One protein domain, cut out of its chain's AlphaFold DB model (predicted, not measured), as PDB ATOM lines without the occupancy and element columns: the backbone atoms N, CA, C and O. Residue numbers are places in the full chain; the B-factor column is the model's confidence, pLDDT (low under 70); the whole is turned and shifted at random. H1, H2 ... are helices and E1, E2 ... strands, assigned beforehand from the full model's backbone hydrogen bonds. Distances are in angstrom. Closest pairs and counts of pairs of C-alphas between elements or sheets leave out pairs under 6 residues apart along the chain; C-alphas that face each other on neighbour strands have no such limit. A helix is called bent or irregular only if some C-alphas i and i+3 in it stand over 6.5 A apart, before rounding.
ATOM      1  N   ALA A 334      25.965 -59.880   7.376       86.38
ATOM      2  CA  ALA A 334      26.962 -59.860   6.299       86.38
ATOM      3  C   ALA A 334      28.406 -60.097   6.761       86.38
ATOM      4  O   ALA A 334      29.204 -60.670   6.023       86.38
ATOM      5  N   VAL A 335      28.753 -59.633   7.963       86.75
ATOM      6  CA  VAL A 335      30.099 -59.790   8.535       86.75
ATOM      7  C   VAL A 335      30.406 -61.266   8.801       86.75
ATOM      8  O   VAL A 335      31.507 -61.715   8.490       86.75
ATOM      9  N   ASP A 336      29.424 -62.018   9.301       89.00
ATOM     10  CA  ASP A 336      29.583 -63.415   9.712       89.00
ATOM     11  C   ASP A 336      29.306 -64.398   8.560       89.00
ATOM     12  O   ASP A 336      30.080 -65.326   8.338       89.00
ATOM     13  N   GLU A 337      28.231 -64.180   7.795       90.06
ATOM     14  CA  GLU A 337      27.776 -65.090   6.729       90.06
ATOM     15  C   GLU A 337      28.443 -64.818   5.373       90.06
ATOM     16  O   GLU A 337      28.697 -65.749   4.610       90.06
ATOM     17  N   LEU A 338      28.738 -63.550   5.065       86.75
ATOM     18  CA  LEU A 338      29.267 -63.116   3.762       86.75
ATOM     19  C   LEU A 338      30.713 -62.592   3.848       86.75
ATOM     20  O   LEU A 338      31.246 -62.100   2.853       86.75
ATOM     21  N   ASN A 339      31.354 -62.681   5.024       89.38
ATOM     22  CA  ASN A 339      32.697 -62.151   5.307       89.38
ATOM     23  C   ASN A 339      32.864 -60.681   4.853       89.38
ATOM     24  O   ASN A 339      33.910 -60.287   4.330       89.38
ATOM     25  N   PHE A 340      31.819 -59.865   5.029       89.38
ATOM     26  CA  PHE A 340      31.821 -58.448   4.665       89.38
ATOM     27  C   PHE A 340      32.891 -57.677   5.448       89.38
ATOM     28  O   PHE A 340      32.922 -57.697   6.681       89.38
ATOM     29  N   ARG A 341      33.766 -56.970   4.723       90.75
ATOM     30  CA  ARG A 341      34.866 -56.177   5.287       90.75
ATOM     31  C   ARG A 341      35.030 -54.856   4.547       90.75
ATOM     32  O   ARG A 341      35.702 -54.795   3.519       90.75
ATOM     33  N   ASP A 342      34.500 -53.781   5.119       93.44
ATOM     34  CA  ASP A 342      34.949 -52.433   4.768       93.44
ATOM     35  C   ASP A 342      36.321 -52.185   5.419       93.44
ATOM     36  O   ASP A 342      36.434 -51.791   6.582       93.44
ATOM     37  N   ASN A 343      37.388 -52.446   4.662       94.56
ATOM     38  CA  ASN A 343      38.764 -52.258   5.124       94.56
ATOM     39  C   ASN A 343      39.072 -50.797   5.506       94.56
ATOM     40  O   ASN A 343      39.921 -50.561   6.368       94.56
ATOM     41  N   HIS A 344      38.394 -49.813   4.904       94.75
ATOM     42  CA  HIS A 344      38.607 -48.398   5.203       94.75
ATOM     43  C   HIS A 344      37.945 -48.009   6.527       94.75
ATOM     44  O   HIS A 344      38.589 -47.360   7.359       94.75
ATOM     45  N   LEU A 345      36.714 -48.469   6.769       95.62
ATOM     46  CA  LEU A 345      36.037 -48.293   8.052       95.62
ATOM     47  C   LEU A 345      36.761 -49.051   9.172       95.62
ATOM     48  O   LEU A 345      37.006 -48.477  10.231       95.62
ATOM     49  N   ILE A 346      37.192 -50.295   8.937       96.25
ATOM     50  CA  ILE A 346      37.980 -51.078   9.905       96.25
ATOM     51  C   ILE A 346      39.290 -50.345  10.254       96.25
ATOM     52  O   ILE A 346      39.642 -50.239  11.431       96.25
ATOM     53  N   ALA A 347      39.986 -49.760   9.274       95.88
ATOM     54  CA  ALA A 347      41.183 -48.952   9.520       95.88
ATOM     55  C   ALA A 347      40.887 -47.613  10.233       95.88
ATOM     56  O   ALA A 347      41.740 -47.095  10.961       95.88
ATOM     57  N   ALA A 348      39.702 -47.023  10.048       96.06
ATOM     58  CA  ALA A 348      39.259 -45.853  10.807       96.06
ATOM     59  C   ALA A 348      38.947 -46.212  12.272       96.06
ATOM     60  O   ALA A 348      39.438 -45.540  13.180       96.06
ATOM     61  N   LEU A 349      38.227 -47.312  12.505       97.00
ATOM     62  CA  LEU A 349      37.914 -47.858  13.828       97.00
ATOM     63  C   LEU A 349      39.178 -48.263  14.599       97.00
ATOM     64  O   LEU A 349      39.326 -47.915  15.770       97.00
ATOM     65  N   HIS A 350      40.133 -48.930  13.945       95.69
ATOM     66  CA  HIS A 350      41.398 -49.308  14.577       95.69
ATOM     67  C   HIS A 350      42.211 -48.078  15.012       95.69
ATOM     68  O   HIS A 350      42.754 -48.071  16.118       95.69
ATOM     69  N   ARG A 351      42.260 -47.015  14.194       95.62
ATOM     70  CA  ARG A 351      42.900 -45.740  14.575       95.62
ATOM     71  C   ARG A 351      42.163 -45.060  15.731       95.62
ATOM     72  O   ARG A 351      42.802 -44.627  16.681       95.62
ATOM     73  N   ALA A 352      40.832 -45.032  15.691       96.38
ATOM     74  CA  ALA A 352      40.019 -44.427  16.743       96.38
ATOM     75  C   ALA A 352      40.084 -45.179  18.087       96.38
ATOM     76  O   ALA A 352      39.923 -44.552  19.128       96.38
ATOM     77  N   SER A 353      40.352 -46.493  18.091       95.94
ATOM     78  CA  SER A 353      40.380 -47.310  19.317       95.94
ATOM     79  C   SER A 353      41.346 -46.783  20.386       95.94
ATOM     80  O   SER A 353      41.025 -46.845  21.571       95.94
ATOM     81  N   VAL A 354      42.478 -46.193  19.976       95.25
ATOM     82  CA  VAL A 354      43.449 -45.564  20.887       95.25
ATOM     83  C   VAL A 354      42.819 -44.357  21.584       95.25
ATOM     84  O   VAL A 354      42.766 -44.327  22.810       95.25
ATOM     85  N   HIS A 355      42.241 -43.425  20.824       95.81
ATOM     86  CA  HIS A 355      41.568 -42.251  21.389       95.81
ATOM     87  C   HIS A 355      40.347 -42.623  22.236       95.81
ATOM     88  O   HIS A 355      40.117 -42.020  23.278       95.81
ATOM     89  N   VAL A 356      39.596 -43.664  21.864       95.94
ATOM     90  CA  VAL A 356      38.495 -44.185  22.691       95.94
ATOM     91  C   VAL A 356      39.001 -44.639  24.066       95.94
ATOM     92  O   VAL A 356      38.375 -44.332  25.078       95.94
ATOM     93  N   LEU A 357      40.164 -45.292  24.145       95.00
ATOM     94  CA  LEU A 357      40.785 -45.666  25.421       95.00
ATOM     95  C   LEU A 357      41.316 -44.450  26.198       95.00
ATOM     96  O   LEU A 357      41.170 -44.398  27.421       95.00
ATOM     97  N   GLU A 358      41.887 -43.453  25.524       95.31
ATOM     98  CA  GLU A 358      42.301 -42.190  26.153       95.31
ATOM     99  C   GLU A 358      41.091 -41.442  26.750       95.31
ATOM    100  O   GLU A 358      41.173 -40.926  27.864       95.31
ATOM    101  N   ILE A 359      39.936 -41.461  26.074       94.69
ATOM    102  CA  ILE A 359      38.671 -40.889  26.565       94.69
ATOM    103  C   ILE A 359      38.153 -41.655  27.786       94.69
ATOM    104  O   ILE A 359      37.857 -41.056  28.820       94.69
ATOM    105  N   LEU A 360      38.064 -42.984  27.696       93.50
ATOM    106  CA  LEU A 360      37.523 -43.833  28.766       93.50
ATOM    107  C   LEU A 360      38.418 -43.857  30.018       93.50
ATOM    108  O   LEU A 360      37.922 -44.043  31.128       93.50
ATOM    109  N   SER A 361      39.731 -43.666  29.857       92.75
ATOM    110  CA  SER A 361      40.671 -43.482  30.974       92.75
ATOM    111  C   SER A 361      40.675 -42.048  31.526       92.75
ATOM    112  O   SER A 361      41.225 -41.808  32.602       92.75
ATOM    113  N   GLY A 362      40.037 -41.098  30.834       90.94
ATOM    114  CA  GLY A 362      40.006 -39.680  31.191       90.94
ATOM    115  C   GLY A 362      41.306 -38.923  30.901       90.94
ATOM    116  O   GLY A 362      41.489 -37.837  31.448       90.94
ATOM    117  N   GLN A 363      42.198 -39.482  30.079       94.06
ATOM    118  CA  GLN A 363      43.416 -38.818  29.600       94.06
ATOM    119  C   GLN A 363      43.103 -37.791  28.503       94.06
ATOM    120  O   GLN A 363      43.680 -36.705  28.501       94.06
ATOM    121  N   LEU A 364      42.159 -38.110  27.611       94.00
ATOM    122  CA  LEU A 364      41.648 -37.205  26.582       94.00
ATOM    123  C   LEU A 364      40.250 -36.702  26.997       94.00
ATOM    124  O   LEU A 364      39.333 -37.516  27.138       94.00
ATOM    125  N   PRO A 365      40.043 -35.393  27.230       91.69
ATOM    126  CA  PRO A 365      38.718 -34.866  27.542       91.69
ATOM    127  C   PRO A 365      37.783 -34.988  26.329       91.69
ATOM    128  O   PRO A 365      38.136 -34.594  25.223       91.69
ATOM    129  N   HIS A 366      36.568 -35.497  26.546       92.25
ATOM    130  CA  HIS A 366      35.532 -35.606  25.513       92.25
ATOM    131  C   HIS A 366      34.140 -35.428  26.125       92.25
ATOM    132  O   HIS A 366      33.890 -35.873  27.253       92.25
ATOM    133  N   ARG A 367      33.210 -34.815  25.377       90.00
ATOM    134  CA  ARG A 367      31.865 -34.471  25.874       90.00
ATOM    135  C   ARG A 367      31.091 -35.693  26.386       90.00
ATOM    136  O   ARG A 367      30.581 -35.623  27.499       90.00
ATOM    137  N   VAL A 368      31.105 -36.832  25.675       92.31
ATOM    138  CA  VAL A 368      30.458 -38.097  26.123       92.31
ATOM    139  C   VAL A 368      30.780 -38.496  27.565       92.31
ATOM    140  O   VAL A 368      29.884 -38.889  28.303       92.31
ATOM    141  N   TRP A 369      32.042 -38.385  27.988       92.06
ATOM    142  CA  TRP A 369      32.481 -38.861  29.300       92.06
ATOM    143  C   TRP A 369      32.094 -37.877  30.408       92.06
ATOM    144  O   TRP A 369      31.672 -38.283  31.492       92.06
ATOM    145  N   SER A 370      32.163 -36.578  30.110       91.44
ATOM    146  CA  SER A 370      31.668 -35.511  30.983       91.44
ATOM    147  C   SER A 370      30.150 -35.598  31.166       91.44
ATOM    148  O   SER A 370      29.672 -35.601  32.299       91.44
ATOM    149  N   LEU A 371      29.407 -35.757  30.064       91.81
ATOM    150  CA  LEU A 371      27.952 -35.905  30.065       91.81
ATOM    151  C   LEU A 371      27.524 -37.182  30.793       91.81
ATOM    152  O   LEU A 371      26.596 -37.140  31.589       91.81
ATOM    153  N   PHE A 372      28.236 -38.296  30.603       93.44
ATOM    154  CA  PHE A 372      27.971 -39.544  31.316       93.44
ATOM    155  C   PHE A 372      28.192 -39.431  32.833       93.44
ATOM    156  O   PHE A 372      27.395 -39.945  33.617       93.44
ATOM    157  N   ARG A 373      29.250 -38.738  33.274       91.75
ATOM    158  CA  ARG A 373      29.486 -38.474  34.705       91.75
ATOM    159  C   ARG A 373      28.382 -37.606  35.307       91.75
ATOM    160  O   ARG A 373      27.881 -37.929  36.380       91.75
ATOM    161  N   ALA A 374      27.983 -36.541  34.611       91.31
ATOM    162  CA  ALA A 374      26.876 -35.689  35.036       91.31
ATOM    163  C   ALA A 374      25.543 -36.466  35.058       91.31
ATOM    164  O   ALA A 374      24.816 -36.405  36.047       91.31
ATOM    165  N   TRP A 375      25.288 -37.298  34.042       91.81
ATOM    166  CA  TRP A 375      24.145 -38.209  33.974       91.81
ATOM    167  C   TRP A 375      24.104 -39.181  35.153       91.81
ATOM    168  O   TRP A 375      23.048 -39.316  35.765       91.81
ATOM    169  N   ILE A 376      25.223 -39.823  35.523       91.50
ATOM    170  CA  ILE A 376      25.288 -40.671  36.727       91.50
ATOM    171  C   ILE A 376      24.904 -39.871  37.970       91.50
ATOM    172  O   ILE A 376      24.101 -40.365  38.754       91.50
ATOM    173  N   ASN A 377      25.458 -38.669  38.152       91.06
ATOM    174  CA  ASN A 377      25.233 -37.873  39.361       91.06
ATOM    175  C   ASN A 377      23.764 -37.439  39.505       91.06
ATOM    176  O   ASN A 377      23.211 -37.523  40.595       91.06
ATOM    177  N   VAL A 378      23.115 -37.023  38.412       90.19
ATOM    178  CA  VAL A 378      21.679 -36.680  38.410       90.19
ATOM    179  C   VAL A 378      20.813 -37.937  38.565       90.19
ATOM    180  O   VAL A 378      19.819 -37.945  39.292       90.19
ATOM    181  N   SER A 379      21.198 -39.032  37.908       88.19
ATOM    182  CA  SER A 379      20.425 -40.276  37.901       88.19
ATOM    183  C   SER A 379      20.565 -41.087  39.188       88.19
ATOM    184  O   SER A 379      19.660 -41.854  39.498       88.19
ATOM    185  N   SER A 380      21.646 -40.947  39.964       84.50
ATOM    186  CA  SER A 380      21.837 -41.712  41.207       84.50
ATOM    187  C   SER A 380      20.813 -41.383  42.292       84.50
ATOM    188  O   SER A 380      20.554 -42.224  43.154       84.50
ATOM    189  N   ASP A 381      20.207 -40.197  42.225       85.00
ATOM    190  CA  ASP A 381      19.144 -39.776  43.139       85.00
ATOM    191  C   ASP A 381      17.765 -40.289  42.684       85.00
ATOM    192  O   ASP A 381      16.906 -40.607  43.509       85.00
ATOM    193  N   GLN A 382      17.558 -40.431  41.368       84.12
ATOM    194  CA  GLN A 382      16.311 -40.934  40.775       84.12
ATOM    195  C   GLN A 382      16.243 -42.470  40.805       84.12
ATOM    196  O   GLN A 382      15.267 -43.070  41.268       84.12
ATOM    197  N   PHE A 383      17.303 -43.128  40.338       80.44
ATOM    198  CA  PHE A 383      17.427 -44.577  40.295       80.44
ATOM    199  C   PHE A 383      18.027 -45.079  41.610       80.44
ATOM    200  O   PHE A 383      19.240 -45.115  41.798       80.44
ATOM    201  N   LYS A 384      17.165 -45.574  42.507       78.06
ATOM    202  CA  LYS A 384      17.560 -46.179  43.798       78.06
ATOM    203  C   LYS A 384      18.541 -47.363  43.670       78.06
ATOM    204  O   LYS A 384      19.095 -47.819  44.671       78.06
ATOM    205  N   SER A 385      18.748 -47.889  42.462       72.56
ATOM    206  CA  SER A 385      19.780 -48.872  42.140       72.56
ATOM    207  C   SER A 385      21.135 -48.204  41.893       72.56
ATOM    208  O   SER A 385      21.318 -47.515  40.894       72.56
ATOM    209  N   LYS A 386      22.143 -48.544  42.704       77.88
ATOM    210  CA  LYS A 386      23.557 -48.197  42.450       77.88
ATOM    211  C   LYS A 386      24.195 -48.988  41.289       77.88
ATOM    212  O   LYS A 386      25.417 -49.098  41.221       77.88
ATOM    213  N   ASP A 387      23.390 -49.581  40.407       90.12
ATOM    214  CA  ASP A 387      23.884 -50.364  39.277       90.12
ATOM    215  C   ASP A 387      24.254 -49.437  38.116       90.12
ATOM    216  O   ASP A 387      23.422 -49.033  37.300       90.12
ATOM    217  N   GLN A 388      25.547 -49.124  38.044       87.94
ATOM    218  CA  GLN A 388      26.147 -48.338  36.967       87.94
ATOM    219  C   GLN A 388      25.920 -48.959  35.578       87.94
ATOM    220  O   GLN A 388      25.977 -48.235  34.586       87.94
ATOM    221  N   SER A 389      25.626 -50.262  35.485       90.00
ATOM    222  CA  SER A 389      25.300 -50.926  34.218       90.00
ATOM    223  C   SER A 389      23.961 -50.461  33.671       90.00
ATOM    224  O   SER A 389      23.886 -50.080  32.508       90.00
ATOM    225  N   LEU A 390      22.918 -50.434  34.507       91.56
ATOM    226  CA  LEU A 390      21.595 -49.954  34.103       91.56
ATOM    227  C   LEU A 390      21.644 -48.469  33.731       91.56
ATOM    228  O   LEU A 390      21.102 -48.080  32.700       91.56
ATOM    229  N   LEU A 391      22.370 -47.654  34.504       92.75
ATOM    230  CA  LEU A 391      22.579 -46.239  34.179       92.75
ATOM    231  C   LEU A 391      23.316 -46.042  32.844       92.75
ATOM    232  O   LEU A 391      22.954 -45.146  32.084       92.75
ATOM    233  N   ALA A 392      24.305 -46.888  32.530       93.44
ATOM    234  CA  ALA A 392      25.019 -46.860  31.253       93.44
ATOM    235  C   ALA A 392      24.168 -47.347  30.067       93.44
ATOM    236  O   ALA A 392      24.286 -46.786  28.980       93.44
ATOM    237  N   ILE A 393      23.275 -48.323  30.274       94.50
ATOM    238  CA  ILE A 393      22.281 -48.739  29.271       94.50
ATOM    239  C   ILE A 393      21.325 -47.579  28.976       94.50
ATOM    240  O   ILE A 393      21.182 -47.198  27.818       94.50
ATOM    241  N   HIS A 394      20.721 -46.975  30.005       93.88
ATOM    242  CA  HIS A 394      19.812 -45.836  29.831       93.88
ATOM    243  C   HIS A 394      20.500 -44.632  29.176       93.88
ATOM    244  O   HIS A 394      19.908 -44.000  28.307       93.88
ATOM    245  N   PHE A 395      21.760 -44.353  29.529       95.38
ATOM    246  CA  PHE A 395      22.550 -43.320  28.862       95.38
ATOM    247  C   PHE A 395      22.775 -43.633  27.378       95.38
ATOM    248  O   PHE A 395      22.566 -42.766  26.540       95.38
ATOM    249  N   ALA A 396      23.148 -44.868  27.027       96.25
ATOM    250  CA  ALA A 396      23.340 -45.265  25.631       96.25
ATOM    251  C   ALA A 396      22.036 -45.254  24.814       96.25
ATOM    252  O   ALA A 396      22.068 -44.924  23.634       96.25
ATOM    253  N   MET A 397      20.890 -45.547  25.437       95.56
ATOM    254  CA  MET A 397      19.567 -45.432  24.804       95.56
ATOM    255  C   MET A 397      19.163 -43.984  24.487       95.56
ATOM    256  O   MET A 397      18.268 -43.779  23.674       95.56
ATOM    257  N   ALA A 398      19.816 -42.983  25.086       95.94
ATOM    258  CA  ALA A 398      19.615 -41.577  24.741       95.94
ATOM    259  C   ALA A 398      20.314 -41.163  23.431       95.94
ATOM    260  O   ALA A 398      20.258 -39.990  23.073       95.94
ATOM    261  N   PHE A 399      20.972 -42.092  22.723       96.38
ATOM    262  CA  PHE A 399      21.626 -41.835  21.443       96.38
ATOM    263  C   PHE A 399      20.971 -42.618  20.307       96.38
ATOM    264  O   PHE A 399      20.737 -43.820  20.424       96.38
ATOM    265  N   THR A 400      20.732 -41.953  19.178       95.50
ATOM    266  CA  THR A 400      20.277 -42.587  17.935       95.50
ATOM    267  C   THR A 400      21.258 -42.278  16.813       95.50
ATOM    268  O   THR A 400      21.419 -41.137  16.392       95.50
ATOM    269  N   PHE A 401      21.908 -43.324  16.307       95.44
ATOM    270  CA  PHE A 401      22.810 -43.238  15.166       95.44
ATOM    271  C   PHE A 401      22.216 -44.021  13.997       95.44
ATOM    272  O   PHE A 401      21.998 -45.228  14.130       95.44
ATOM    273  N   PRO A 402      21.976 -43.394  12.837       93.75
ATOM    274  CA  PRO A 402      21.325 -44.053  11.715       93.75
ATOM    275  C   PRO A 402      22.367 -44.810  10.869       93.75
ATOM    276  O   PRO A 402      22.556 -44.545   9.686       93.75
ATOM    277  N   VAL A 403      23.091 -45.731  11.507       91.38
ATOM    278  CA  VAL A 403      24.185 -46.520  10.919       91.38
ATOM    279  C   VAL A 403      23.645 -47.754  10.189       91.38
ATOM    280  O   VAL A 403      22.606 -48.308  10.541       91.38
ATOM    281  N   PHE A 404      24.355 -48.187   9.146       91.50
ATOM    282  CA  PHE A 404      24.009 -49.385   8.383       91.50
ATOM    283  C   PHE A 404      24.130 -50.686   9.193       91.50
ATOM    284  O   PHE A 404      25.119 -50.837   9.915       91.50
ATOM    285  N   PRO A 405      23.229 -51.671   9.001       90.00
ATOM    286  CA  PRO A 405      23.255 -52.935   9.740       90.00
ATOM    287  C   PRO A 405      24.604 -53.665   9.700       90.00
ATOM    288  O   PRO A 405      25.140 -53.998  10.755       90.00
ATOM    289  N   ALA A 406      25.212 -53.844   8.520       90.62
ATOM    290  CA  ALA A 406      26.493 -54.547   8.416       90.62
ATOM    291  C   ALA A 406      27.644 -53.807   9.120       90.62
ATOM    292  O   ALA A 406      28.568 -54.439   9.627       90.62
ATOM    293  N   HIS A 407      27.582 -52.474   9.191       94.56
ATOM    294  CA  HIS A 407      28.550 -51.681   9.945       94.56
ATOM    295  C   HIS A 407      28.309 -51.766  11.449       94.56
ATOM    296  O   HIS A 407      29.274 -51.920  12.190       94.56
ATOM    297  N   SER A 408      27.055 -51.771  11.905       94.19
ATOM    298  CA  SER A 408      26.712 -52.017  13.312       94.19
ATOM    299  C   SER A 408      27.240 -53.371  13.808       94.19
ATOM    300  O   SER A 408      27.666 -53.481  14.954       94.19
ATOM    301  N   ASN A 409      27.331 -54.380  12.937       94.06
ATOM    302  CA  ASN A 409      27.910 -55.691  13.262       94.06
ATOM    303  C   ASN A 409      29.431 -55.700  13.463       94.06
ATOM    304  O   ASN A 409      29.975 -56.693  13.937       94.06
ATOM    305  N   LEU A 410      30.140 -54.611  13.150       95.06
ATOM    306  CA  LEU A 410      31.551 -54.472  13.523       95.06
ATOM    307  C   LEU A 410      31.710 -54.116  15.015       95.06
ATOM    308  O   LEU A 410      32.812 -54.237  15.560       95.06
ATOM    309  N   LEU A 411      30.625 -53.721  15.699       96.12
ATOM    310  CA  LEU A 411      30.639 -53.322  17.106       96.12
ATOM    311  C   LEU A 411      31.158 -54.427  18.047       96.12
ATOM    312  O   LEU A 411      32.048 -54.116  18.834       96.12
ATOM    313  N   PRO A 412      30.708 -55.702  18.005       96.44
ATOM    314  CA  PRO A 412      31.216 -56.730  18.917       96.44
ATOM    315  C   PRO A 412      32.728 -56.952  18.783       96.44
ATOM    316  O   PRO A 412      33.430 -57.039  19.791       96.44
ATOM    317  N   ALA A 413      33.255 -56.966  17.553       95.25
ATOM    318  CA  ALA A 413      34.691 -57.086  17.299       95.25
ATOM    319  C   ALA A 413      35.473 -55.867  17.821       95.25
ATOM    320  O   ALA A 413      36.534 -56.021  18.429       95.25
ATOM    321  N   PHE A 414      34.929 -54.658  17.641       97.00
ATOM    322  CA  PHE A 414      35.500 -53.429  18.191       97.00
ATOM    323  C   PHE A 414      35.500 -53.419  19.728       97.00
ATOM    324  O   PHE A 414      36.522 -53.105  20.338       97.00
ATOM    325  N   LEU A 415      34.396 -53.818  20.367       96.88
ATOM    326  CA  LEU A 415      34.282 -53.889  21.826       96.88
ATOM    327  C   LEU A 415      35.264 -54.904  22.424       96.88
ATOM    328  O   LEU A 415      35.945 -54.572  23.391       96.88
ATOM    329  N   LEU A 416      35.417 -56.087  21.817       96.19
ATOM    330  CA  LEU A 416      36.414 -57.085  22.229       96.19
ATOM    331  C   LEU A 416      37.856 -56.560  22.104       96.19
ATOM    332  O   LEU A 416      38.711 -56.867  22.938       96.19
ATOM    333  N   HIS A 417      38.145 -55.751  21.079       95.62
ATOM    334  CA  HIS A 417      39.447 -55.100  20.903       95.62
ATOM    335  C   HIS A 417      39.703 -54.037  21.985       95.62
ATOM    336  O   HIS A 417      40.747 -54.073  22.638       95.62
ATOM    337  N   VAL A 418      38.731 -53.155  22.249       95.69
ATOM    338  CA  VAL A 418      38.813 -52.148  23.325       95.69
ATOM    339  C   VAL A 418      38.923 -52.812  24.706       95.69
ATOM    340  O   VAL A 418      39.756 -52.407  25.512       95.69
ATOM    341  N   GLU A 419      38.162 -53.876  24.977       94.81
ATOM    342  CA  GLU A 419      38.256 -54.695  26.197       94.81
ATOM    343  C   GLU A 419      39.656 -55.293  26.381       94.81
ATOM    344  O   GLU A 419      40.243 -55.228  27.464       94.81
ATOM    345  N   LYS A 420      40.215 -55.882  25.318       95.25
ATOM    346  CA  LYS A 420      41.540 -56.506  25.354       95.25
ATOM    347  C   LYS A 420      42.636 -55.494  25.680       95.25
ATOM    348  O   LYS A 420      43.567 -55.844  26.404       95.25
ATOM    349  N   ILE A 421      42.548 -54.271  25.159       93.81
ATOM    350  CA  ILE A 421      43.537 -53.229  25.451       93.81
ATOM    351  C   ILE A 421      43.294 -52.629  26.841       93.81
ATOM    352  O   ILE A 421      44.247 -52.528  27.609       93.81
ATOM    353  N   SER A 422      42.046 -52.331  27.225       93.81
ATOM    354  CA  SER A 422      41.737 -51.736  28.537       93.81
ATOM    355  C   SER A 422      42.189 -52.611  29.712       93.81
ATOM    356  O   SER A 422      42.705 -52.087  30.696       93.81
ATOM    357  N   ARG A 423      42.124 -53.945  29.580       93.00
ATOM    358  CA  ARG A 423      42.696 -54.901  30.551       93.00
ATOM    359  C   ARG A 423      44.208 -54.767  30.764       93.00
ATOM    360  O   ARG A 423      44.690 -55.116  31.839       93.00
ATOM    361  N   ASN A 424      44.943 -54.299  29.758       93.06
ATOM    362  CA  ASN A 424      46.397 -54.131  29.802       93.06
ATOM    363  C   ASN A 424      46.820 -52.696  30.174       93.06
ATOM    364  O   ASN A 424      48.001 -52.455  30.415       93.06
ATOM    365  N   THR A 425      45.883 -51.745  30.219       92.44
ATOM    366  CA  THR A 425      46.158 -50.328  30.480       92.44
ATOM    367  C   THR A 425      45.875 -49.976  31.943       92.44
ATOM    368  O   THR A 425      44.770 -50.160  32.456       92.44
ATOM    369  N   SER A 426      46.872 -49.422  32.634       89.81
ATOM    370  CA  SER A 426      46.713 -48.915  33.999       89.81
ATOM    371  C   SER A 426      45.732 -47.736  34.040       89.81
ATOM    372  O   SER A 426      45.909 -46.741  33.344       89.81
ATOM    373  N   GLY A 427      44.700 -47.842  34.884       85.31
ATOM    374  CA  GLY A 427      43.666 -46.811  35.069       85.31
ATOM    375  C   GLY A 427      42.231 -47.348  35.032       85.31
ATOM    376  O   GLY A 427      41.353 -46.796  35.689       85.31
ATOM    377  N   PHE A 428      41.992 -48.475  34.353       87.88
ATOM    378  CA  PHE A 428      40.646 -49.045  34.190       87.88
ATOM    379  C   PHE A 428      40.136 -49.894  35.364       87.88
ATOM    380  O   PHE A 428      38.981 -50.313  35.344       87.88
ATOM    381  N   SER A 429      40.939 -50.127  36.408       86.69
ATOM    382  CA  SER A 429      40.602 -51.042  37.520       86.69
ATOM    383  C   SER A 429      39.307 -50.708  38.268       86.69
ATOM    384  O   SER A 429      38.755 -51.576  38.939       86.69
ATOM    385  N   ASN A 430      38.845 -49.458  38.172       85.56
ATOM    386  CA  ASN A 430      37.709 -48.932  38.930       85.56
ATOM    387  C   ASN A 430      36.474 -48.651  38.052       85.56
ATOM    388  O   ASN A 430      35.445 -48.243  38.583       85.56
ATOM    389  N   VAL A 431      36.562 -48.826  36.726       87.38
ATOM    390  CA  VAL A 431      35.444 -48.579  35.801       87.38
ATOM    391  C   VAL A 431      34.754 -49.904  35.494       87.38
ATOM    392  O   VAL A 431      35.399 -50.870  35.090       87.38
ATOM    393  N   HIS A 432      33.435 -49.968  35.679       92.38
ATOM    394  CA  HIS A 432      32.691 -51.195  35.419       92.38
ATOM    395  C   HIS A 432      32.690 -51.545  33.918       92.38
ATOM    396  O   HIS A 432      32.563 -50.672  33.058       92.38
ATOM    397  N   TYR A 433      32.805 -52.833  33.582       92.56
ATOM    398  CA  TYR A 433      32.955 -53.273  32.188       92.56
ATOM    399  C   TYR A 433      31.766 -52.879  31.291       92.56
ATOM    400  O   TYR A 433      31.965 -52.478  30.147       92.56
ATOM    401  N   SER A 434      30.534 -52.919  31.811       93.00
ATOM    402  CA  SER A 434      29.351 -52.451  31.068       93.00
ATOM    403  C   SER A 434      29.451 -50.965  30.707       93.00
ATOM    404  O   SER A 434      29.161 -50.596  29.575       93.00
ATOM    405  N   THR A 435      29.942 -50.117  31.615       93.69
ATOM    406  CA  THR A 435      30.199 -48.693  31.356       93.69
ATOM    407  C   THR A 435      31.199 -48.495  30.216       93.69
ATOM    408  O   THR A 435      30.926 -47.719  29.301       93.69
ATOM    409  N   ILE A 436      32.316 -49.235  30.234       94.50
ATOM    410  CA  ILE A 436      33.301 -49.236  29.140       94.50
ATOM    411  C   ILE A 436      32.615 -49.633  27.829       94.50
ATOM    412  O   ILE A 436      32.738 -48.913  26.841       94.50
ATOM    413  N   SER A 437      31.855 -50.729  27.827       96.25
ATOM    414  CA  SER A 437      31.169 -51.261  26.644       96.25
ATOM    415  C   SER A 437      30.155 -50.277  26.041       96.25
ATOM    416  O   SER A 437      30.223 -49.963  24.853       96.25
ATOM    417  N   HIS A 438      29.259 -49.708  26.854       96.44
ATOM    418  CA  HIS A 438      28.222 -48.789  26.374       96.44
ATOM    419  C   HIS A 438      28.792 -47.466  25.846       96.44
ATOM    420  O   HIS A 438      28.340 -46.983  24.810       96.44
ATOM    421  N   ILE A 439      29.823 -46.905  26.483       96.12
ATOM    422  CA  ILE A 439      30.437 -45.650  26.017       96.12
ATOM    423  C   ILE A 439      31.335 -45.895  24.800       96.12
ATOM    424  O   ILE A 439      31.324 -45.096  23.864       96.12
ATOM    425  N   SER A 440      32.027 -47.039  24.749       97.25
ATOM    426  CA  SER A 440      32.723 -47.493  23.537       97.25
ATOM    427  C   SER A 440      31.757 -47.688  22.371       97.25
ATOM    428  O   SER A 440      32.122 -47.388  21.242       97.25
ATOM    429  N   SER A 441      30.525 -48.145  22.629       97.75
ATOM    430  CA  SER A 441      29.477 -48.255  21.611       97.75
ATOM    431  C   SER A 441      29.039 -46.888  21.081       97.75
ATOM    432  O   SER A 441      28.980 -46.707  19.868       97.75
ATOM    433  N   ILE A 442      28.807 -45.890  21.941       97.75
ATOM    434  CA  ILE A 442      28.489 -44.521  21.487       97.75
ATOM    435  C   ILE A 442      29.629 -43.977  20.609       97.75
ATOM    436  O   ILE A 442      29.394 -43.549  19.482       97.75
ATOM    437  N   LEU A 443      30.876 -44.066  21.086       97.62
ATOM    438  CA  LEU A 443      32.055 -43.588  20.351       97.62
ATOM    439  C   LEU A 443      32.295 -44.357  19.041       97.62
ATOM    440  O   LEU A 443      32.665 -43.756  18.037       97.62
ATOM    441  N   PHE A 444      32.032 -45.665  19.013       97.88
ATOM    442  CA  PHE A 444      32.034 -46.467  17.789       97.88
ATOM    443  C   PHE A 444      31.063 -45.893  16.751       97.88
ATOM    444  O   PHE A 444      31.459 -45.652  15.612       97.88
ATOM    445  N   HIS A 445      29.815 -45.615  17.139       97.69
ATOM    446  CA  HIS A 445      28.825 -45.084  16.203       97.69
ATOM    447  C   HIS A 445      29.146 -43.650  15.752       97.69
ATOM    448  O   HIS A 445      28.906 -43.343  14.586       97.69
ATOM    449  N   VAL A 446      29.765 -42.810  16.597       97.31
ATOM    450  CA  VAL A 446      30.325 -41.504  16.178       97.31
ATOM    451  C   VAL A 446      31.374 -41.693  15.078       97.31
ATOM    452  O   VAL A 446      31.289 -41.052  14.033       97.31
ATOM    453  N   VAL A 447      32.318 -42.628  15.249       97.38
ATOM    454  CA  VAL A 447      33.360 -42.917  14.244       97.38
ATOM    455  C   VAL A 447      32.765 -43.436  12.933       97.38
ATOM    456  O   VAL A 447      33.226 -43.041  11.860       97.38
ATOM    457  N   VAL A 448      31.737 -44.292  12.996       96.44
ATOM    458  CA  VAL A 448      31.033 -44.774  11.798       96.44
ATOM    459  C   VAL A 448      30.259 -43.632  11.128       96.44
ATOM    460  O   VAL A 448      30.365 -43.463   9.916       96.44
ATOM    461  N   ALA A 449      29.536 -42.802  11.884       96.12
ATOM    462  CA  ALA A 449      28.814 -41.651  11.344       96.12
ATOM    463  C   ALA A 449      29.763 -40.643  10.672       96.12
ATOM    464  O   ALA A 449      29.516 -40.249   9.533       96.12
ATOM    465  N   ARG A 450      30.901 -40.317  11.308       96.00
ATOM    466  CA  ARG A 450      31.979 -39.502  10.720       96.00
ATOM    467  C   ARG A 450      32.475 -40.072   9.395       96.00
ATOM    468  O   ARG A 450      32.666 -39.318   8.444       96.00
ATOM    469  N   PHE A 451      32.700 -41.387   9.336       95.44
ATOM    470  CA  PHE A 451      33.181 -42.061   8.131       95.44
ATOM    471  C   PHE A 451      32.204 -41.902   6.959       95.44
ATOM    472  O   PHE A 451      32.636 -41.537   5.869       95.44
ATOM    473  N   HIS A 452      30.897 -42.089   7.190       93.38
ATOM    474  CA  HIS A 452      29.872 -41.873   6.156       93.38
ATOM    475  C   HIS A 452      29.754 -40.404   5.747       93.38
ATOM    476  O   HIS A 452      29.749 -40.113   4.554       93.38
ATOM    477  N   LEU A 453      29.759 -39.482   6.716       93.50
ATOM    478  CA  LEU A 453      29.718 -38.034   6.474       93.50
ATOM    479  C   LEU A 453      30.984 -37.491   5.775       93.50
ATOM    480  O   LEU A 453      30.966 -36.373   5.262       93.50
ATOM    481  N   GLY A 454      32.081 -38.257   5.745       94.06
ATOM    482  CA  GLY A 454      33.352 -37.852   5.141       94.06
ATOM    483  C   GLY A 454      34.070 -36.732   5.903       94.06
ATOM    484  O   GLY A 454      34.748 -35.915   5.280       94.06
ATOM    485  N   LEU A 455      33.894 -36.673   7.226       94.44
ATOM    486  CA  LEU A 455      34.378 -35.586   8.085       94.44
ATOM    487  C   LEU A 455      35.705 -35.910   8.790       94.44
ATOM    488  O   LEU A 455      36.047 -37.071   9.031       94.44
ATOM    489  N   ASP A 456      36.437 -34.855   9.154       94.50
ATOM    490  CA  ASP A 456      37.636 -34.926   9.995       94.50
ATOM    491  C   ASP A 456      37.267 -35.221  11.477       94.50
ATOM    492  O   ASP A 456      36.173 -34.859  11.917       94.50
ATOM    493  N   PRO A 457      38.155 -35.848  12.285       94.12
ATOM    494  CA  PRO A 457      37.902 -36.147  13.706       94.12
ATOM    495  C   PRO A 457      37.613 -34.948  14.617       94.12
ATOM    496  O   PRO A 457      37.121 -35.139  15.725       94.12
ATOM    497  N   SER A 458      37.902 -33.725  14.166       92.81
ATOM    498  CA  SER A 458      37.518 -32.483  14.849       92.81
ATOM    499  C   SER A 458      36.006 -32.379  15.078       92.81
ATOM    500  O   SER A 458      35.595 -31.789  16.068       92.81
ATOM    501  N   HIS A 459      35.197 -33.001  14.210       94.62
ATOM    502  CA  HIS A 459      33.733 -32.917  14.228       94.62
ATOM    503  C   HIS A 459      33.036 -33.996  15.077       94.62
ATOM    504  O   HIS A 459      31.809 -34.127  15.036       94.62
ATOM    505  N   ASP A 460      33.790 -34.802  15.837       95.25
ATOM    506  CA  ASP A 460      33.224 -35.879  16.663       95.25
ATOM    507  C   ASP A 460      32.249 -35.347  17.731       95.25
ATOM    508  O   ASP A 460      31.287 -36.041  18.068       95.25
ATOM    509  N   ASN A 461      32.442 -34.116  18.226       93.19
ATOM    510  CA  ASN A 461      31.551 -33.490  19.210       93.19
ATOM    511  C   ASN A 461      30.205 -33.082  18.590       93.19
ATOM    512  O   ASN A 461      29.159 -33.361  19.172       93.19
ATOM    513  N   GLU A 462      30.196 -32.468  17.406       94.88
ATOM    514  CA  GLU A 462      28.962 -32.099  16.704       94.88
ATOM    515  C   GLU A 462      28.173 -33.347  16.296       94.88
ATOM    516  O   GLU A 462      26.967 -33.409  16.516       94.88
ATOM    517  N   ILE A 463      28.848 -34.382  15.779       96.25
ATOM    518  CA  ILE A 463      28.229 -35.679  15.449       96.25
ATOM    519  C   ILE A 463      27.638 -36.340  16.704       96.25
ATOM    520  O   ILE A 463      26.544 -36.900  16.651       96.25
ATOM    521  N   PHE A 464      28.344 -36.264  17.834       95.88
ATOM    522  CA  PHE A 464      27.867 -36.738  19.132       95.88
ATOM    523  C   PHE A 464      26.595 -36.002  19.590       95.88
ATOM    524  O   PHE A 464      25.645 -36.658  20.018       95.88
ATOM    525  N   TRP A 465      26.550 -34.672  19.467       95.19
ATOM    526  CA  TRP A 465      25.381 -33.871  19.847       95.19
ATOM    527  C   TRP A 465      24.186 -34.083  18.909       95.19
ATOM    528  O   TRP A 465      23.080 -34.281  19.400       95.19
ATOM    529  N   LEU A 466      24.411 -34.168  17.593       95.31
ATOM    530  CA  LEU A 466      23.384 -34.492  16.588       95.31
ATOM    531  C   LEU A 466      22.752 -35.885  16.787       95.31
ATOM    532  O   LEU A 466      21.672 -36.159  16.262       95.31
ATOM    533  N   ALA A 467      23.426 -36.791  17.498       96.62
ATOM    534  CA  ALA A 467      22.915 -38.121  17.822       96.62
ATOM    535  C   ALA A 467      22.214 -38.194  19.190       96.62
ATOM    536  O   ALA A 467      21.623 -39.227  19.505       96.62
ATOM    537  N   TYR A 468      22.313 -37.156  20.027       95.94
ATOM    538  CA  TYR A 468      21.826 -37.171  21.405       95.94
ATOM    539  C   TYR A 468      20.385 -36.661  21.508       95.94
ATOM    540  O   TYR A 468      20.045 -35.574  21.050       95.94
ATOM    541  N   HIS A 469      19.528 -37.443  22.159       93.88
ATOM    542  CA  HIS A 469      18.106 -37.150  22.377       93.88
ATOM    543  C   HIS A 469      17.724 -37.188  23.867       93.88
ATOM    544  O   HIS A 469      16.547 -37.237  24.218       93.88
ATOM    545  N   GLY A 470      18.715 -37.193  24.764       91.50
ATOM    546  CA  GLY A 470      18.482 -37.135  26.204       91.50
ATOM    547  C   GLY A 470      18.159 -35.724  26.706       91.50
ATOM    548  O   GLY A 470      18.503 -34.711  26.090       91.50
ATOM    549  N   SER A 471      17.511 -35.662  27.870       89.00
ATOM    550  CA  SER A 471      17.268 -34.399  28.570       89.00
ATOM    551  C   SER A 471      18.581 -33.804  29.079       89.00
ATOM    552  O   SER A 471      19.334 -34.469  29.787       89.00
ATOM    553  N   THR A 472      18.819 -32.531  28.766       81.31
ATOM    554  CA  THR A 472      19.942 -31.728  29.279       81.31
ATOM    555  C   THR A 472      19.642 -31.042  30.616       81.31
ATOM    556  O   THR A 472      20.507 -30.349  31.152       81.31
ATOM    557  N   GLN A 473      18.447 -31.232  31.190       79.94
ATOM    558  CA  GLN A 473      18.059 -30.597  32.454       79.94
ATOM    559  C   GLN A 473      19.038 -30.954  33.585       79.94
ATOM    560  O   GLN A 473      19.185 -32.117  33.956       79.94
ATOM    561  N   GLY A 474      19.707 -29.935  34.133       76.50
ATOM    562  CA  GLY A 474      20.713 -30.093  35.191       76.50
ATOM    563  C   GLY A 474      22.087 -30.593  34.723       76.50
ATOM    564  O   GLY A 474      22.936 -30.863  35.567       76.50
ATOM    565  N   LEU A 475      22.325 -30.714  33.411       69.12
ATOM    566  CA  LEU A 475      23.595 -31.190  32.851       69.12
ATOM    567  C   LEU A 475      24.515 -30.073  32.328       69.12
ATOM    568  O   LEU A 475      25.605 -30.411  31.885       69.12
ATOM    569  N   GLU A 476      24.111 -28.796  32.371       61.12
ATOM    570  CA  GLU A 476      24.769 -27.639  31.722       61.12
ATOM    571  C   GLU A 476      26.305 -27.533  31.918       61.12
ATOM    572  O   GLU A 476      26.773 -27.044  32.951       61.12
ATOM    573  N   PRO A 477      27.134 -27.836  30.897       55.81
ATOM    574  CA  PRO A 477      28.251 -26.966  30.569       55.81
ATOM    575  C   PRO A 477      27.738 -25.760  29.753       55.81
ATOM    576  O   PRO A 477      26.695 -25.857  29.103       55.81
ATOM    577  N   PRO A 478      28.508 -24.663  29.653       68.19
ATOM    578  CA  PRO A 478      28.383 -23.789  28.496       68.19
ATOM    579  C   PRO A 478      28.722 -24.608  27.239       68.19
ATOM    580  O   PRO A 478      29.864 -25.043  27.054       68.19
ATOM    581  N   LEU A 479      27.709 -24.858  26.410       78.25
ATOM    582  CA  LEU A 479      27.900 -25.319  25.039       78.25
ATOM    583  C   LEU A 479      28.475 -24.163  24.223       78.25
ATOM    584  O   LEU A 479      28.057 -23.013  24.380       78.25
ATOM    585  N   GLU A 480      29.419 -24.461  23.337       81.69
ATOM    586  CA  GLU A 480      29.802 -23.498  22.306       81.69
ATOM    587  C   GLU A 480      28.635 -23.311  21.324       81.69
ATOM    588  O   GLU A 480      27.788 -24.195  21.178       81.69
ATOM    589  N   SER A 481      28.560 -22.170  20.628       83.50
ATOM    590  CA  SER A 481      27.398 -21.854  19.776       83.50
ATOM    591  C   SER A 481      27.122 -22.926  18.713       83.50
ATOM    592  O   SER A 481      25.967 -23.210  18.411       83.50
ATOM    593  N   LEU A 482      28.175 -23.564  18.189       81.12
ATOM    594  CA  LEU A 482      28.063 -24.664  17.230       81.12
ATOM    595  C   LEU A 482      27.553 -25.966  17.873       81.12
ATOM    596  O   LEU A 482      26.747 -26.672  17.273       81.12
ATOM    597  N   GLU A 483      27.975 -26.277  19.103       85.88
ATOM    598  CA  GLU A 483      27.450 -27.426  19.852       85.88
ATOM    599  C   GLU A 483      25.969 -27.229  20.200       85.88
ATOM    600  O   GLU A 483      25.197 -28.184  20.175       85.88
ATOM    601  N   GLN A 484      25.556 -25.988  20.481       88.50
ATOM    602  CA  GLN A 484      24.155 -25.653  20.718       88.50
ATOM    603  C   GLN A 484      23.299 -25.850  19.456       88.50
ATOM    604  O   GLN A 484      22.204 -26.398  19.558       88.50
ATOM    605  N   GLU A 485      23.797 -25.465  18.274       89.50
ATOM    606  CA  GLU A 485      23.138 -25.756  16.989       89.50
ATOM    607  C   GLU A 485      23.098 -27.263  16.680       89.50
ATOM    608  O   GLU A 485      22.089 -27.754  16.170       89.50
ATOM    609  N   ALA A 486      24.159 -28.005  17.016       89.94
ATOM    610  CA  ALA A 486      24.222 -29.457  16.843       89.94
ATOM    611  C   ALA A 486      23.231 -30.196  17.759       89.94
ATOM    612  O   ALA A 486      22.560 -31.123  17.313       89.94
ATOM    613  N   TYR A 487      23.090 -29.757  19.016       91.75
ATOM    614  CA  TYR A 487      22.185 -30.352  20.007       91.75
ATOM    615  C   TYR A 487      20.697 -30.238  19.628       91.75
ATOM    616  O   TYR A 487      19.909 -31.124  19.950       91.75
ATOM    617  N   ILE A 488      20.306 -29.171  18.926       92.94
ATOM    618  CA  ILE A 488      18.938 -29.000  18.399       92.94
ATOM    619  C   ILE A 488      18.751 -29.595  16.992       92.94
ATOM    620  O   ILE A 488      17.646 -29.553  16.448       92.94
ATOM    621  N   GLY A 489      19.823 -30.106  16.385       94.44
ATOM    622  CA  GLY A 489      19.791 -30.827  15.120       94.44
ATOM    623  C   GLY A 489      19.516 -32.322  15.297       94.44
ATOM    624  O   GLY A 489      19.097 -32.789  16.354       94.44
ATOM    625  N   ARG A 490      19.737 -33.094  14.230       95.69
ATOM    626  CA  ARG A 490      19.635 -34.560  14.248       95.69
ATOM    627  C   ARG A 490      20.475 -35.224  13.160       95.69
ATOM    628  O   ARG A 490      20.577 -34.706  12.048       95.69
ATOM    629  N   LEU A 491      20.989 -36.419  13.438       95.50
ATOM    630  CA  LEU A 491      21.413 -37.353  12.395       95.50
ATOM    631  C   LEU A 491      20.196 -38.099  11.832       95.50
ATOM    632  O   LEU A 491      19.415 -38.694  12.572       95.50
ATOM    633  N   THR A 492      20.066 -38.130  10.512       93.56
ATOM    634  CA  THR A 492      19.129 -39.000   9.790       93.56
ATOM    635  C   THR A 492      19.891 -39.801   8.740       93.56
ATOM    636  O   THR A 492      21.030 -39.483   8.404       93.56
ATOM    637  N   ARG A 493      19.294 -40.872   8.216       90.25
ATOM    638  CA  ARG A 493      19.819 -41.566   7.036       90.25
ATOM    639  C   ARG A 493      18.733 -41.589   5.981       90.25
ATOM    640  O   ARG A 493      17.612 -41.994   6.279       90.25
ATOM    641  N   GLN A 494      19.060 -41.151   4.771       86.56
ATOM    642  CA  GLN A 494      18.168 -41.344   3.638       86.56
ATOM    643  C   GLN A 494      18.093 -42.844   3.323       86.56
ATOM    644  O   GLN A 494      19.139 -43.508   3.291       86.56
ATOM    645  N   PRO A 495      16.893 -43.405   3.097       85.75
ATOM    646  CA  PRO A 495      16.785 -44.776   2.630       85.75
ATOM    647  C   PRO A 495      17.501 -44.890   1.286       85.75
ATOM    648  O   PRO A 495      17.304 -44.073   0.384       85.75
ATOM    649  N   THR A 496      18.363 -45.892   1.158       87.88
ATOM    650  CA  THR A 496      19.024 -46.213  -0.109       87.88
ATOM    651  C   THR A 496      17.977 -46.628  -1.142       87.88
ATOM    652  O   THR A 496      16.922 -47.129  -0.764       87.88
ATOM    653  N   MET A 497      18.258 -46.492  -2.445       86.12
ATOM    654  CA  MET A 497      17.316 -46.916  -3.504       86.12
ATOM    655  C   MET A 497      16.815 -48.358  -3.311       86.12
ATOM    656  O   MET A 497      15.667 -48.656  -3.610       86.12
ATOM    657  N   SER A 539      25.985 -40.904  -2.775       57.12
ATOM    658  CA  SER A 539      26.141 -39.779  -1.837       57.12
ATOM    659  C   SER A 539      26.013 -40.200  -0.369       57.12
ATOM    660  O   SER A 539      25.237 -41.112  -0.086       57.12
ATOM    661  N   SER A 540      26.711 -39.504   0.550       62.00
ATOM    662  CA  SER A 540      26.687 -39.798   1.999       62.00
ATOM    663  C   SER A 540      25.258 -40.100   2.463       62.00
ATOM    664  O   SER A 540      24.423 -39.194   2.475       62.00
ATOM    665  N   PRO A 541      24.953 -41.355   2.827       80.62
ATOM    666  CA  PRO A 541      23.582 -41.758   3.104       80.62
ATOM    667  C   PRO A 541      23.117 -41.224   4.458       80.62
ATOM    668  O   PRO A 541      21.921 -41.042   4.665       80.62
ATOM    669  N   ILE A 542      24.057 -40.946   5.370       90.25
ATOM    670  CA  ILE A 542      23.801 -40.225   6.615       90.25
ATOM    671  C   ILE A 542      23.814 -38.725   6.314       90.25
ATOM    672  O   ILE A 542      24.788 -38.202   5.767       90.25
ATOM    673  N   LEU A 543      22.738 -38.044   6.702       92.12
ATOM    674  CA  LEU A 543      22.607 -36.595   6.688       92.12
ATOM    675  C   LEU A 543      22.646 -36.068   8.122       92.12
ATOM    676  O   LEU A 543      21.946 -36.561   9.005       92.12
ATOM    677  N   ALA A 544      23.429 -35.018   8.334       94.00
ATOM    678  CA  ALA A 544      23.290 -34.166   9.501       94.00
ATOM    679  C   ALA A 544      22.314 -33.036   9.155       94.00
ATOM    680  O   ALA A 544      22.508 -32.343   8.152       94.00
ATOM    681  N   LEU A 545      21.267 -32.862   9.959       94.25
ATOM    682  CA  LEU A 545      20.248 -31.831   9.781       94.25
ATOM    683  C   LEU A 545      20.234 -30.878  10.978       94.25
ATOM    684  O   LEU A 545      20.417 -31.311  12.114       94.25
ATOM    685  N   ASP A 546      19.984 -29.596  10.732       94.62
ATOM    686  CA  ASP A 546      19.705 -28.616  11.781       94.62
ATOM    687  C   ASP A 546      18.250 -28.719  12.295       94.62
ATOM    688  O   ASP A 546      17.430 -29.498  11.796       94.62
TER     689      ASP A 546
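Overview. This is residues 334 to 497 and 539 to 546 of the 703 residues of an uncharacterized protein of Candolleomyces aberdarensis (UniProt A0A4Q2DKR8). A long helix, H7, runs through the middle of the domain, and H2, H4, H6 and H8 pack round it on different sides, most of them crossing it. H3 packs on H4 and H9 on H8, a small ribbon of two strands, E1 and E2, lies near H8 and the last turns of H7, and the short H1 is the helix farthest out. The printed part has 172 residues, with nine named helices followed by two named strands, which form one antiparallel sheet; the class is mostly helix. The whole is compact, with a radius of gyration of the C-alphas of 16.1 A and spans of 47 by 40 by 27 A.

Arrangement. H1, residues 334 to 337, is close to but not clearly touching H5, residues 405 to 408, with the C-alphas of Ala 334 and Ala 406 closest at 5.7 A. H2, residues 343 to 360, touches H7, residues 433 to 453, at a steep tilt of 44 degrees, opposite ways; the closest C-alphas are those of Val 356 and Ser 440, 6.7 A apart. With residues 349 to 357 alone H2 touches H6, residues 411 to 422, the C-alphas of Ser 353 and Val 418 closest at 6.5 A. H3, residues 367 to 382, touches H4, residues 388 to 397, with its residues 372 to 379 alone, at a steep tilt of 61 degrees, opposite ways; the closest C-alphas, of Ile 376 and Leu 391, are 6.7 A apart. H4 touches residues 434 to 442 of H7 at a shallow tilt of 19 degrees, the same way, with the C-alphas of Ser 389 and Ser 434 closest at 5.4 A. H6 touches residues 436 to 444 of H7 at a steep tilt of 56 degrees, opposite ways, the C-alphas of Leu 415 and Ser 437 closest at 6.3 A. H7 is the hub, and its residues 446 to 450 touch H8, residues 457 to 466, about perpendicular at 74 degrees; the closest C-alphas, of Val 446 and Phe 464, are 6.1 A apart. H9, residues 481 to 487, touches H8 at a steep tilt of 55 degrees, with the C-alphas of Trp 465 and Tyr 487 closest at 4.8 A. E1, residues 490 to 493, and E2, residues 542 to 545, are antiparallel neighbours; N 490 and O 545 are 2.8 A apart and N 492 and O 543 2.9 A, within hydrogen-bond range. The closest C-alphas of H7 and E2 are those of His 452 and Ile 542, 6.3 A apart. Every O i to N i+4 pair is within hydrogen-bond range in H4, H6, H7 and H9, against 12 of 14 in H2, 10 of 12 in H3 and 4 of 6 in H8; H1 and H5 are too short for such a pair.

Along the chain. H1 begins with C-alpha 334 at (26.962, -59.860, 6.299). H2 measures 25.1 A from first to last C-alpha and has a kink of 36 degrees near residue 354; H3 measures 22.5 A and H6 16.0 A. H7, 30.1 A long, runs from C-alpha 433 at (32.955, -53.273, 32.188) to C-alpha 453 at (29.718, -38.034, 6.474). H8, 14.9 A long, is irregular, with C-alphas 458 and 461 7.5 A apart. E2 ends with C-alpha 545 at (20.248, -31.831, 9.781).

Size, cuts and confidence. The two C-alphas farthest apart, of Ser 426 and Met 497, are 47.7 A apart. Residues 498 to 538 are not printed, and C-alphas 497 and 539 are 11.5 A apart across the cut. Of the links that are printed whole, the one from H8 to H9 is long, with 14 residues. The mean pLDDT of the printed part is 91.0, and residues 475 to 478 and 539 to 540 are under 70.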